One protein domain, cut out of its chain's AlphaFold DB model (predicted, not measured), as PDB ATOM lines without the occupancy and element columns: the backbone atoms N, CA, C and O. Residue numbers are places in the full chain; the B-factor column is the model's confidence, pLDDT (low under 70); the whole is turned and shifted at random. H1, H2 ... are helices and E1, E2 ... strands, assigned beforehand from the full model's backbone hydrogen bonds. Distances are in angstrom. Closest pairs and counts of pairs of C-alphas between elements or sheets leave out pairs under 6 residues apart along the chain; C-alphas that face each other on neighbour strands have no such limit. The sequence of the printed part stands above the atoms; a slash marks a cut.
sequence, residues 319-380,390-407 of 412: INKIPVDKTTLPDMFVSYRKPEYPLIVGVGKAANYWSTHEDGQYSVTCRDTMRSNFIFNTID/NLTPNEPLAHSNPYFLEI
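What this domain is: This is residues 319 to 380 and 390 to 407 of the 412 residues of an uncharacterized protein of uncultured bacterium (UniProt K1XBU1). A small barrel-like body, loosely formed, is made of two antiparallel sheets, E1 E9 E3 E4 and E2 E6 E5; at one side E4 runs on into E5, and at another residues 325 to 326, after E1, pair with E2. From this body a narrow arm, the two strands E7 and E8 side by side with the short helix H1 beyond them, makes the outline long. The printed part has 80 residues with nine named strands and one named helix, in the order E1 E2 E3 E4 E5 E6 E7 H1 E8 E9, and its class is mostly strand. Its sheets run E1 - E9 - E3 - E4, E2 - E6 - E5 and E7 - E8, all antiparallel. The whole is only just compact, close to loose, with a radius of gyration of the C-alphas of 13.8 A, and it is elongated, with spans of 43 by 28 by 16 A.

Where its parts are: Find C-alpha 319 at (-130.253, 200.369, 126.659); there E1 begins and runs over residues 319 to 323, 12.9 A from first to last C-alpha. E2, residues 332 to 335, measures 10.3 A. Next come two strands of three residues, E3 at residues 343 to 345 and E4 at residues 349 to 351. Look then at C-alpha 354, (-123.274, 212.425, 109.195), where E5 begins; it covers residues 354 to 358 and 12.7 A. E6, residues 361 to 365, covers 12.8 A. E7 is residues 370 to 372, H1 is residues 375 to 378, and E8, after the cut, is residues 397 to 399. E9, residues 403 to 407, is 12.3 A long and ends at C-alpha 407, (-130.154, 205.040, 125.798).

How they stand to each other: Start with the sheet of four, whose edge strands are E1 and E4. E1 and E9 are antiparallel at 159 degrees between their directions, with N 320 and O 406 2.9 A apart, within hydrogen-bond range. E9 and E3 are antiparallel at 132 degrees, and N 344 and O 403 are 2.9 A apart. E3 and E4 form a hairpin, with N 351 and O 343 at 2.8 A. From edge to edge the strands' lines turn by 115 degrees. E4 runs on into E5 across a break of 2 residues, at 51 degrees, and this leads you to the sheet of three. There E5 and E6 form a hairpin, with N 358 and O 361 at 2.8 A. On the other side of E6 is E2, antiparallel at 150 degrees, with N 364 and O 333 at 2.8 A. Residues 325 to 326 pair antiparallel with residues 333 to 334 of E2. E1 and E5 are apart. Now go to E7 and E8, antiparallel at 141 degrees, where N 371 and O 398 are 2.8 A apart. The closest C-alphas of E3 and E7, those of Val 345 and Met 370, are 8.0 A apart. H1 is not on the sheet of four and not on the sheet of three; it is too short for any O i to N i+4 pair, and its one O i to N i+3 pair is within range.

The domain as a whole: The two C-alphas farthest apart, those of Asp 359 and Asp 380, are 46.7 A from each other, while the first and last printed C-alphas are 4.8 A apart. Residues 381 to 389 are not printed, and across this cut C-alphas 380 and 390 are 15.5 A apart. Of the links that are printed whole, none is long; E1 to E2 and E2 to E3 are short, and the others are tight. The mean pLDDT of the printed part is 91.7, and no printed residue is under 70 in this model.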
ATOM      1  N   ILE A 319    -131.107 200.334 127.852       91.44
ATOM      2  CA  ILE A 319    -130.253 200.369 126.659       91.44
ATOM      3  C   ILE A 319    -130.759 199.386 125.612       91.44
ATOM      4  O   ILE A 319    -130.947 198.206 125.907       91.44
ATOM      5  N   ASN A 320    -130.838 199.844 124.364       91.06
ATOM      6  CA  ASN A 320    -130.994 198.985 123.197       91.06
ATOM      7  C   ASN A 320    -129.828 199.173 122.222       91.06
ATOM      8  O   ASN A 320    -129.327 200.275 122.008       91.06
ATOM      9  N   LYS A 321    -129.401 198.070 121.603       93.00
ATOM     10  CA  LYS A 321    -128.412 198.079 120.521       93.00
ATOM     11  C   LYS A 321    -129.140 197.828 119.214       93.00
ATOM     12  O   LYS A 321    -129.612 196.716 118.981       93.00
ATOM     13  N   ILE A 322    -129.250 198.859 118.386       94.12
ATOM     14  CA  ILE A 322    -129.912 198.764 117.086       94.12
ATOM     15  C   ILE A 322    -128.815 198.520 116.044       94.12
ATOM     16  O   ILE A 322    -127.996 199.414 115.828       94.12
ATOM     17  N   PRO A 323    -128.740 197.330 115.425       93.69
ATOM     18  CA  PRO A 323    -127.708 197.045 114.436       93.69
ATOM     19  C   PRO A 323    -127.840 197.980 113.228       93.69
ATOM     20  O   PRO A 323    -128.948 198.368 112.849       93.69
ATOM     21  N   VAL A 324    -126.701 198.337 112.639       93.38
ATOM     22  CA  VAL A 324    -126.631 199.124 111.402       93.38
ATOM     23  C   VAL A 324    -126.035 198.246 110.308       93.38
ATOM     24  O   VAL A 324    -125.106 197.475 110.565       93.38
ATOM     25  N   ASP A 325    -126.566 198.347 109.092       92.06
ATOM     26  CA  ASP A 325    -126.095 197.519 107.992       92.06
ATOM     27  C   ASP A 325    -124.755 198.019 107.467       92.06
ATOM     28  O   ASP A 325    -124.496 199.220 107.319       92.06
ATOM     29  N   LYS A 326    -123.877 197.059 107.188       89.62
ATOM     30  CA  LYS A 326    -122.554 197.330 106.643       89.62
ATOM     31  C   LYS A 326    -122.637 197.505 105.141       89.62
ATOM     32  O   LYS A 326    -123.340 196.761 104.461       89.62
ATOM     33  N   THR A 327    -121.833 198.420 104.625       87.81
ATOM     34  CA  THR A 327    -121.534 198.469 103.197       87.81
ATOM     35  C   THR A 327    -120.154 197.872 102.938       87.81
ATOM     36  O   THR A 327    -119.365 197.661 103.860       87.81
ATOM     37  N   THR A 328    -119.856 197.591 101.672       86.06
ATOM     38  CA  THR A 328    -118.502 197.222 101.235       86.06
ATOM     39  C   THR A 328    -117.550 198.418 101.217       86.06
ATOM     40  O   THR A 328    -116.346 198.239 101.050       86.06
ATOM     41  N   LEU A 329    -118.073 199.637 101.375       88.00
ATOM     42  CA  LEU A 329    -117.280 200.851 101.405       88.00
ATOM     43  C   LEU A 329    -116.807 201.119 102.840       88.00
ATOM     44  O   LEU A 329    -117.585 200.980 103.790       88.00
ATOM     45  N   PRO A 330    -115.528 201.481 103.030       87.94
ATOM     46  CA  PRO A 330    -115.037 201.865 104.343       87.94
ATOM     47  C   PRO A 330    -115.777 203.113 104.830       87.94
ATOM     48  O   PRO A 330    -116.134 203.986 104.040       87.94
ATOM     49  N   ASP A 331    -115.998 203.187 106.142       91.06
ATOM     50  CA  ASP A 331    -116.587 204.345 106.822       91.06
ATOM     51  C   ASP A 331    -117.997 204.747 106.375       91.06
ATOM     52  O   ASP A 331    -118.457 205.854 106.667       91.06
ATOM     53  N   MET A 332    -118.718 203.832 105.726       92.69
ATOM     54  CA  MET A 332    -120.097 204.051 105.321       92.69
ATOM     55  C   MET A 332    -120.994 202.896 105.754       92.69
ATOM     56  O   MET A 332    -120.724 201.718 105.491       92.69
ATOM     57  N   PHE A 333    -122.102 203.257 106.387       94.31
ATOM     58  CA  PHE A 333    -123.131 202.331 106.838       94.31
ATOM     59  C   PHE A 333    -124.500 202.748 106.311       94.31
ATOM     60  O   PHE A 333    -124.689 203.886 105.881       94.31
ATOM     61  N   VAL A 334    -125.459 201.829 106.357       93.88
ATOM     62  CA  VAL A 334    -126.835 202.077 105.919       93.88
ATOM     63  C   VAL A 334    -127.793 201.813 107.069       93.88
ATOM     64  O   VAL A 334    -127.667 200.831 107.800       93.88
ATOM     65  N   SER A 335    -128.775 202.697 107.234       94.06
ATOM     66  CA  SER A 335    -129.872 202.495 108.174       94.06
ATOM     67  C   SER A 335    -131.221 202.764 107.523       94.06
ATOM     68  O   SER A 335    -131.424 203.793 106.889       94.06
ATOM     69  N   TYR A 336    -132.186 201.874 107.742       91.94
ATOM     70  CA  TYR A 336    -133.581 202.084 107.330       91.94
ATOM     71  C   TYR A 336    -134.356 203.011 108.274       91.94
ATOM     72  O   TYR A 336    -135.498 203.377 108.000       91.94
ATOM     73  N   ARG A 337    -133.765 203.375 109.415       90.56
ATOM     74  CA  ARG A 337    -134.345 204.312 110.378       90.56
ATOM     75  C   ARG A 337    -133.517 205.580 110.387       90.56
ATOM     76  O   ARG A 337    -132.316 205.541 110.140       90.56
ATOM     77  N   LYS A 338    -134.161 206.701 110.709       92.88
ATOM     78  CA  LYS A 338    -133.461 207.973 110.858       92.88
ATOM     79  C   LYS A 338    -132.393 207.847 111.959       92.88
ATOM     80  O   LYS A 338    -132.749 207.519 113.091       92.88
ATOM     81  N   PRO A 339    -131.112 208.101 111.651       93.75
ATOM     82  CA  PRO A 339    -130.043 208.092 112.641       93.75
ATOM     83  C   PRO A 339    -130.204 209.270 113.604       93.75
ATOM     84  O   PRO A 339    -130.017 210.421 113.210       93.75
ATOM     85  N   GLU A 340    -130.587 208.983 114.847       93.81
ATOM     86  CA  GLU A 340    -130.711 209.986 115.919       93.81
ATOM     87  C   GLU A 340    -129.912 209.616 117.172       93.81
ATOM     88  O   GLU A 340    -129.836 210.398 118.115       93.81
ATOM     89  N   TYR A 341    -129.301 208.434 117.188       95.25
ATOM     90  CA  TYR A 341    -128.621 207.880 118.351       95.25
ATOM     91  C   TYR A 341    -127.110 207.819 118.130       95.25
ATOM     92  O   TYR A 341    -126.658 207.782 116.983       95.25
ATOM     93  N   PRO A 342    -126.321 207.771 119.210       93.75
ATOM     94  CA  PRO A 342    -124.900 207.460 119.161       93.75
ATOM     95  C   PRO A 342    -124.561 206.226 118.327       93.75
ATOM     96  O   PRO A 342    -125.145 205.168 118.544       93.75
ATOM     97  N   LEU A 343    -123.582 206.327 117.429       95.25
ATOM     98  CA  LEU A 343    -123.071 205.180 116.678       95.25
ATOM     99  C   LEU A 343    -121.829 204.611 117.367       95.25
ATOM    100  O   LEU A 343    -120.856 205.331 117.584       95.25
ATOM    101  N   ILE A 344    -121.842 203.319 117.686       95.38
ATOM    102  CA  ILE A 344    -120.702 202.622 118.284       95.38
ATOM    103  C   ILE A 344    -120.062 201.702 117.248       95.38
ATOM    104  O   ILE A 344    -120.753 200.924 116.587       95.38
ATOM    105  N   VAL A 345    -118.737 201.783 117.126       94.06
ATOM    106  CA  VAL A 345    -117.910 201.003 116.192       94.06
ATOM    107  C   VAL A 345    -116.679 200.423 116.902       94.06
ATOM    108  O   VAL A 345    -116.423 200.705 118.074       94.06
ATOM    109  N   GLY A 346    -115.902 199.603 116.189       88.56
ATOM    110  CA  GLY A 346    -114.616 199.089 116.677       88.56
ATOM    111  C   GLY A 346    -114.724 198.340 118.009       88.56
ATOM    112  O   GLY A 346    -115.593 197.477 118.170       88.56
ATOM    113  N   VAL A 347    -113.850 198.678 118.965       90.25
ATOM    114  CA  VAL A 347    -113.862 198.124 120.340       90.25
ATOM    115  C   VAL A 347    -114.658 198.978 121.346       90.25
ATOM    116  O   VAL A 347    -114.469 198.885 122.566       90.25
ATOM    117  N   GLY A 348    -115.591 199.788 120.832       92.12
ATOM    118  CA  GLY A 348    -116.470 200.660 121.616       92.12
ATOM    119  C   GLY A 348    -116.317 202.155 121.320       92.12
ATOM    120  O   GLY A 348    -116.841 202.960 122.087       92.12
ATOM    121  N   LYS A 349    -115.599 202.534 120.256       94.56
ATOM    122  CA  LYS A 349    -115.418 203.928 119.829       94.56
ATOM    123  C   LYS A 349    -116.763 204.526 119.420       94.56
ATOM    124  O   LYS A 349    -117.534 203.896 118.691       94.56
ATOM    125  N   ALA A 350    -117.040 205.744 119.871       95.50
ATOM    126  CA  ALA A 350    -118.300 206.425 119.611       95.50
ATOM    127  C   ALA A 350    -118.164 207.281 118.342       95.50
ATOM    128  O   ALA A 350    -117.791 208.445 118.405       95.50
ATOM    129  N   ALA A 351    -118.385 206.684 117.170       94.12
ATOM    130  CA  ALA A 351    -118.107 207.322 115.887       94.12
ATOM    131  C   ALA A 351    -118.954 208.581 115.660       94.12
ATOM    132  O   ALA A 351    -120.181 208.559 115.770       94.12
ATOM    133  N   ASN A 352    -118.280 209.654 115.246       93.94
ATOM    134  CA  ASN A 352    -118.940 210.849 114.747       93.94
ATOM    135  C   ASN A 352    -119.415 210.586 113.317       93.94
ATOM    136  O   ASN A 352    -118.606 210.242 112.450       93.94
ATOM    137  N   TYR A 353    -120.716 210.740 113.080       94.44
ATOM    138  CA  TYR A 353    -121.326 210.458 111.787       94.44
ATOM    139  C   TYR A 353    -122.160 211.615 111.253       94.44
ATOM    140  O   TYR A 353    -122.742 212.396 112.014       94.44
ATOM    141  N   TRP A 354    -122.279 211.654 109.928       93.69
ATOM    142  CA  TRP A 354    -123.274 212.425 109.195       93.69
ATOM    143  C   TRP A 354    -124.230 211.481 108.485       93.69
ATOM    144  O   TRP A 354    -123.815 210.504 107.868       93.69
ATOM    145  N   SER A 355    -125.518 211.792 108.568       93.00
ATOM    146  CA  SER A 355    -126.562 211.058 107.868       93.00
ATOM    147  C   SER A 355    -127.144 211.876 106.716       93.00
ATOM    148  O   SER A 355    -127.373 213.087 106.850       93.00
ATOM    149  N   THR A 356    -127.402 211.203 105.599       93.44
ATOM    150  CA  THR A 356    -128.110 211.741 104.429       93.44
ATOM    151  C   THR A 356    -129.177 210.734 104.017       93.44
ATOM    152  O   THR A 356    -128.919 209.534 104.007       93.44
ATOM    153  N   HIS A 357    -130.391 211.208 103.736       94.56
ATOM    154  CA  HIS A 357    -131.487 210.350 103.293       94.56
ATOM    155  C   HIS A 357    -131.448 210.201 101.770       94.56
ATOM    156  O   HIS A 357    -131.612 211.192 101.056       94.56
ATOM    157  N   GLU A 358    -131.242 208.979 101.289       90.12
ATOM    158  CA  GLU A 358    -131.084 208.628  99.875       90.12
ATOM    159  C   GLU A 358    -131.839 207.317  99.608       90.12
ATOM    160  O   GLU A 358    -131.723 206.368 100.377       90.12
ATOM    161  N   ASP A 359    -132.651 207.264  98.550       88.88
ATOM    162  CA  ASP A 359    -133.363 206.055  98.098       88.88
ATOM    163  C   ASP A 359    -134.152 205.287  99.183       88.88
ATOM    164  O   ASP A 359    -134.208 204.060  99.199       88.88
ATOM    165  N   GLY A 360    -134.800 206.015 100.101       90.25
ATOM    166  CA  GLY A 360    -135.631 205.428 101.165       90.25
ATOM    167  C   GLY A 360    -134.842 204.840 102.340       90.25
ATOM    168  O   GLY A 360    -135.425 204.208 103.221       90.25
ATOM    169  N   GLN A 361    -133.530 205.067 102.369       93.81
ATOM    170  CA  GLN A 361    -132.627 204.683 103.444       93.81
ATOM    171  C   GLN A 361    -131.740 205.870 103.841       93.81
ATOM    172  O   GLN A 361    -131.696 206.909 103.185       93.81
ATOM    173  N   TYR A 362    -131.044 205.748 104.963       95.06
ATOM    174  CA  TYR A 362    -130.069 206.729 105.414       95.06
ATOM    175  C   TYR A 362    -128.667 206.187 105.185       95.06
ATOM    176  O   TYR A 362    -128.296 205.162 105.762       95.06
ATOM    177  N   SER A 363    -127.884 206.903 104.385       94.31
ATOM    178  CA  SER A 363    -126.438 206.720 104.316       94.31
ATOM    179  C   SER A 363    -125.803 207.399 105.526       94.31
ATOM    180  O   SER A 363    -126.080 208.569 105.803       94.31
ATOM    181  N   VAL A 364    -125.004 206.650 106.282       94.81
ATOM    182  CA  VAL A 364    -124.342 207.082 107.516       94.81
ATOM    183  C   VAL A 364    -122.841 207.085 107.270       94.81
ATOM    184  O   VAL A 364    -122.188 206.042 107.315       94.81
ATOM    185  N   THR A 365    -122.295 208.264 106.990       93.94
ATOM    186  CA  THR A 365    -120.869 208.462 106.723       93.94
ATOM    187  C   THR A 365    -120.139 208.807 108.010       93.94
ATOM    188  O   THR A 365    -120.537 209.715 108.739       93.94
ATOM    189  N   CYS A 366    -119.058 208.089 108.277       92.69
ATOM    190  CA  CYS A 366    -118.223 208.224 109.463       92.69
ATOM    191  C   CYS A 366    -116.760 208.399 109.041       92.69
ATOM    192  O   CYS A 366    -116.463 208.645 107.874       92.69
ATOM    193  N   ARG A 367    -115.830 208.270 109.989       90.19
ATOM    194  CA  ARG A 367    -114.397 208.178 109.701       90.19
ATOM    195  C   ARG A 367    -113.727 207.193 110.645       90.19
ATOM    196  O   ARG A 367    -114.070 207.163 111.830       90.19
ATOM    197  N   ASP A 368    -112.772 206.433 110.122       87.19
ATOM    198  CA  ASP A 368    -111.933 205.495 110.871       87.19
ATOM    199  C   ASP A 368    -112.756 204.533 111.740       87.19
ATOM    200  O   ASP A 368    -112.656 204.505 112.974       87.19
ATOM    201  N   THR A 369    -113.618 203.775 111.065       89.62
ATOM    202  CA  THR A 369    -114.552 202.801 111.655       89.62
ATOM    203  C   THR A 369    -114.129 201.349 111.447       89.62
ATOM    204  O   THR A 369    -114.770 200.429 111.970       89.62
ATOM    205  N   MET A 370    -113.063 201.130 110.676       89.25
ATOM    206  CA  MET A 370    -112.479 199.810 110.471       89.25
ATOM    207  C   MET A 370    -111.795 199.330 111.751       89.25
ATOM    208  O   MET A 370    -111.127 200.094 112.444       89.25
ATOM    209  N   ARG A 371    -111.952 198.043 112.060       89.94
ATOM    210  CA  ARG A 371    -111.303 197.402 113.200       89.94
ATOM    211  C   ARG A 371    -109.970 196.813 112.755       89.94
ATOM    212  O   ARG A 371    -109.934 195.989 111.846       89.94
ATOM    213  N   SER A 372    -108.898 197.197 113.435       91.50
ATOM    214  CA  SER A 372    -107.578 196.594 113.264       91.50
ATOM    215  C   SER A 372    -107.527 195.186 113.854       91.50
ATOM    216  O   SER A 372    -107.877 194.973 115.018       91.50
ATOM    217  N   ASN A 373    -107.061 194.228 113.057       92.31
ATOM    218  CA  ASN A 373    -106.816 192.863 113.502       92.31
ATOM    219  C   ASN A 373    -105.343 192.721 113.879       92.31
ATOM    220  O   ASN A 373    -104.485 192.519 113.022       92.31
ATOM    221  N   PHE A 374    -105.040 192.853 115.166       91.69
ATOM    222  CA  PHE A 374    -103.672 192.752 115.659       91.69
ATOM    223  C   PHE A 374    -103.180 191.306 115.728       91.69
ATOM    224  O   PHE A 374    -103.935 190.399 116.080       91.69
ATOM    225  N   ILE A 375    -101.884 191.096 115.478       91.19
ATOM    226  CA  ILE A 375    -101.240 189.779 115.619       91.19
ATOM    227  C   ILE A 375    -101.380 189.257 117.049       91.19
ATOM    228  O   ILE A 375    -101.577 188.063 117.243       91.19
ATOM    229  N   PHE A 376    -101.327 190.128 118.061       90.44
ATOM    230  CA  PHE A 376    -101.423 189.685 119.454       90.44
ATOM    231  C   PHE A 376    -102.771 189.042 119.810       90.44
ATOM    232  O   PHE A 376    -102.840 188.307 120.787       90.44
ATOM    233  N   ASN A 377    -103.807 189.226 118.986       88.12
ATOM    234  CA  ASN A 377    -105.095 188.553 119.158       88.12
ATOM    235  C   ASN A 377    -105.085 187.096 118.668       88.12
ATOM    236  O   ASN A 377    -106.037 186.362 118.920       88.12
ATOM    237  N   THR A 378    -104.039 186.669 117.950       86.38
ATOM    238  CA  THR A 378    -103.916 185.306 117.399       86.38
ATOM    239  C   THR A 378    -102.957 184.413 118.187       86.38
ATOM    240  O   THR A 378    -102.729 183.270 117.800       86.38
ATOM    241  N   ILE A 379    -102.357 184.931 119.259       85.25
ATOM    242  CA  ILE A 379    -101.355 184.246 120.086       85.25
ATOM    243  C   ILE A 379    -101.808 184.222 121.545       85.25
ATOM    244  O   ILE A 379    -102.549 185.094 121.987       85.25
ATOM    245  N   ASP A 380    -101.374 183.202 122.286       79.31
ATOM    246  CA  ASP A 380    -101.754 183.022 123.688       79.31
ATOM    247  C   ASP A 380    -101.222 184.186 124.548       79.31
ATOM    248  O   ASP A 380    -100.001 184.366 124.633       79.31
ATOM    249  N   ASN A 390     -98.525 195.551 115.138       90.81
ATOM    250  CA  ASN A 390     -98.486 194.690 113.963       90.81
ATOM    251  C   ASN A 390     -99.868 194.083 113.684       90.81
ATOM    252  O   ASN A 390    -100.470 193.446 114.556       90.81
ATOM    253  N   LEU A 391    -100.329 194.229 112.444       92.50
ATOM    254  CA  LEU A 391    -101.591 193.675 111.961       92.50
ATOM    255  C   LEU A 391    -101.395 192.287 111.350       92.50
ATOM    256  O   LEU A 391    -100.307 191.942 110.880       92.50
ATOM    257  N   THR A 392    -102.451 191.481 111.344       92.31
ATOM    258  CA  THR A 392    -102.433 190.170 110.695       92.31
ATOM    259  C   THR A 392    -102.246 190.334 109.175       92.31
ATOM    260  O   THR A 392    -102.922 191.155 108.557       92.31
ATOM    261  N   PRO A 393    -101.354 189.558 108.524       90.81
ATOM    262  CA  PRO A 393    -101.078 189.737 107.093       90.81
ATOM    263  C   PRO A 393    -102.269 189.436 106.174       90.81
ATOM    264  O   PRO A 393    -102.397 190.045 105.117       90.81
ATOM    265  N   ASN A 394    -103.123 188.484 106.561       91.00
ATOM    266  CA  ASN A 394    -104.201 187.985 105.703       91.00
ATOM    267  C   ASN A 394    -105.443 188.889 105.711       91.00
ATOM    268  O   ASN A 394    -106.125 188.989 104.698       91.00
ATOM    269  N   GLU A 395    -105.746 189.529 106.843       90.44
ATOM    270  CA  GLU A 395    -106.918 190.396 107.011       90.44
ATOM    271  C   GLU A 395    -106.594 191.501 108.033       90.44
ATOM    272  O   GLU A 395    -107.051 191.436 109.175       90.44
ATOM    273  N   PRO A 396    -105.773 192.502 107.667       90.62
ATOM    274  CA  PRO A 396    -105.267 193.495 108.617       90.62
ATOM    275  C   PRO A 396    -106.362 194.416 109.172       90.62
ATOM    276  O   PRO A 396    -106.254 194.910 110.297       90.62
ATOM    277  N   LEU A 397    -107.420 194.643 108.390       91.38
ATOM    278  CA  LEU A 397    -108.567 195.470 108.743       91.38
ATOM    279  C   LEU A 397    -109.855 194.703 108.450       91.38
ATOM    280  O   LEU A 397    -110.007 194.144 107.367       91.38
ATOM    281  N   ALA A 398    -110.795 194.748 109.388       89.50
ATOM    282  CA  ALA A 398    -112.132 194.192 109.234       89.50
ATOM    283  C   ALA A 398    -113.195 195.285 109.406       89.50
ATOM    284  O   ALA A 398    -113.024 196.239 110.170       89.50
ATOM    285  N   HIS A 399    -114.338 195.136 108.735       87.31
ATOM    286  CA  HIS A 399    -115.481 196.008 108.994       87.31
ATOM    287  C   HIS A 399    -116.012 195.752 110.407       87.31
ATOM    288  O   HIS A 399    -116.406 194.626 110.740       87.31
ATOM    289  N   SER A 400    -116.075 196.806 111.222       87.31
ATOM    290  CA  SER A 400    -116.681 196.730 112.551       87.31
ATOM    291  C   SER A 400    -118.145 196.275 112.474       87.31
ATOM    292  O   SER A 400    -118.757 196.257 111.406       87.31
ATOM    293  N   ASN A 401    -118.697 195.819 113.599       90.62
ATOM    294  CA  ASN A 401    -120.126 195.537 113.743       90.62
ATOM    295  C   ASN A 401    -120.791 196.790 114.332       90.62
ATOM    296  O   ASN A 401    -120.858 196.889 115.561       90.62
ATOM    297  N   PRO A 402    -121.203 197.765 113.502       93.69
ATOM    298  CA  PRO A 402    -121.766 199.008 113.997       93.69
ATOM    299  C   PRO A 402    -123.143 198.776 114.619       93.69
ATOM    300  O   PRO A 402    -123.942 197.960 114.148       93.69
ATOM    301  N   TYR A 403    -123.444 199.540 115.657       95.38
ATOM    302  CA  TYR A 403    -124.796 199.634 116.188       95.38
ATOM    303  C   TYR A 403    -125.054 201.033 116.729       95.38
ATOM    304  O   TYR A 403    -124.159 201.683 117.271       95.38
ATOM    305  N   PHE A 404    -126.296 201.481 116.613       96.19
ATOM    306  CA  PHE A 404    -126.768 202.625 117.364       96.19
ATOM    307  C   PHE A 404    -127.013 202.217 118.817       96.19
ATOM    308  O   PHE A 404    -127.709 201.233 119.088       96.19
ATOM    309  N   LEU A 405    -126.424 202.964 119.746       94.81
ATOM    310  CA  LEU A 405    -126.634 202.816 121.179       94.81
ATOM    311  C   LEU A 405    -127.800 203.716 121.594       94.81
ATOM    312  O   LEU A 405    -127.629 204.912 121.822       94.81
ATOM    313  N   GLU A 406    -128.989 203.131 121.677       94.06
ATOM    314  CA  GLU A 406    -130.183 203.808 122.170       94.06
ATOM    315  C   GLU A 406    -130.183 203.736 123.700       94.06
ATOM    316  O   GLU A 406    -130.337 202.660 124.277       94.06
ATOM    317  N   ILE A 407    -129.995 204.882 124.351       93.88
ATOM    318  CA  ILE A 407    -130.154 205.040 125.798       93.88
ATOM    319  C   ILE A 407    -131.468 205.773 126.008       93.88
ATOM    320  O   ILE A 407    -131.681 206.820 125.391       93.88
TER     321      ILE A 407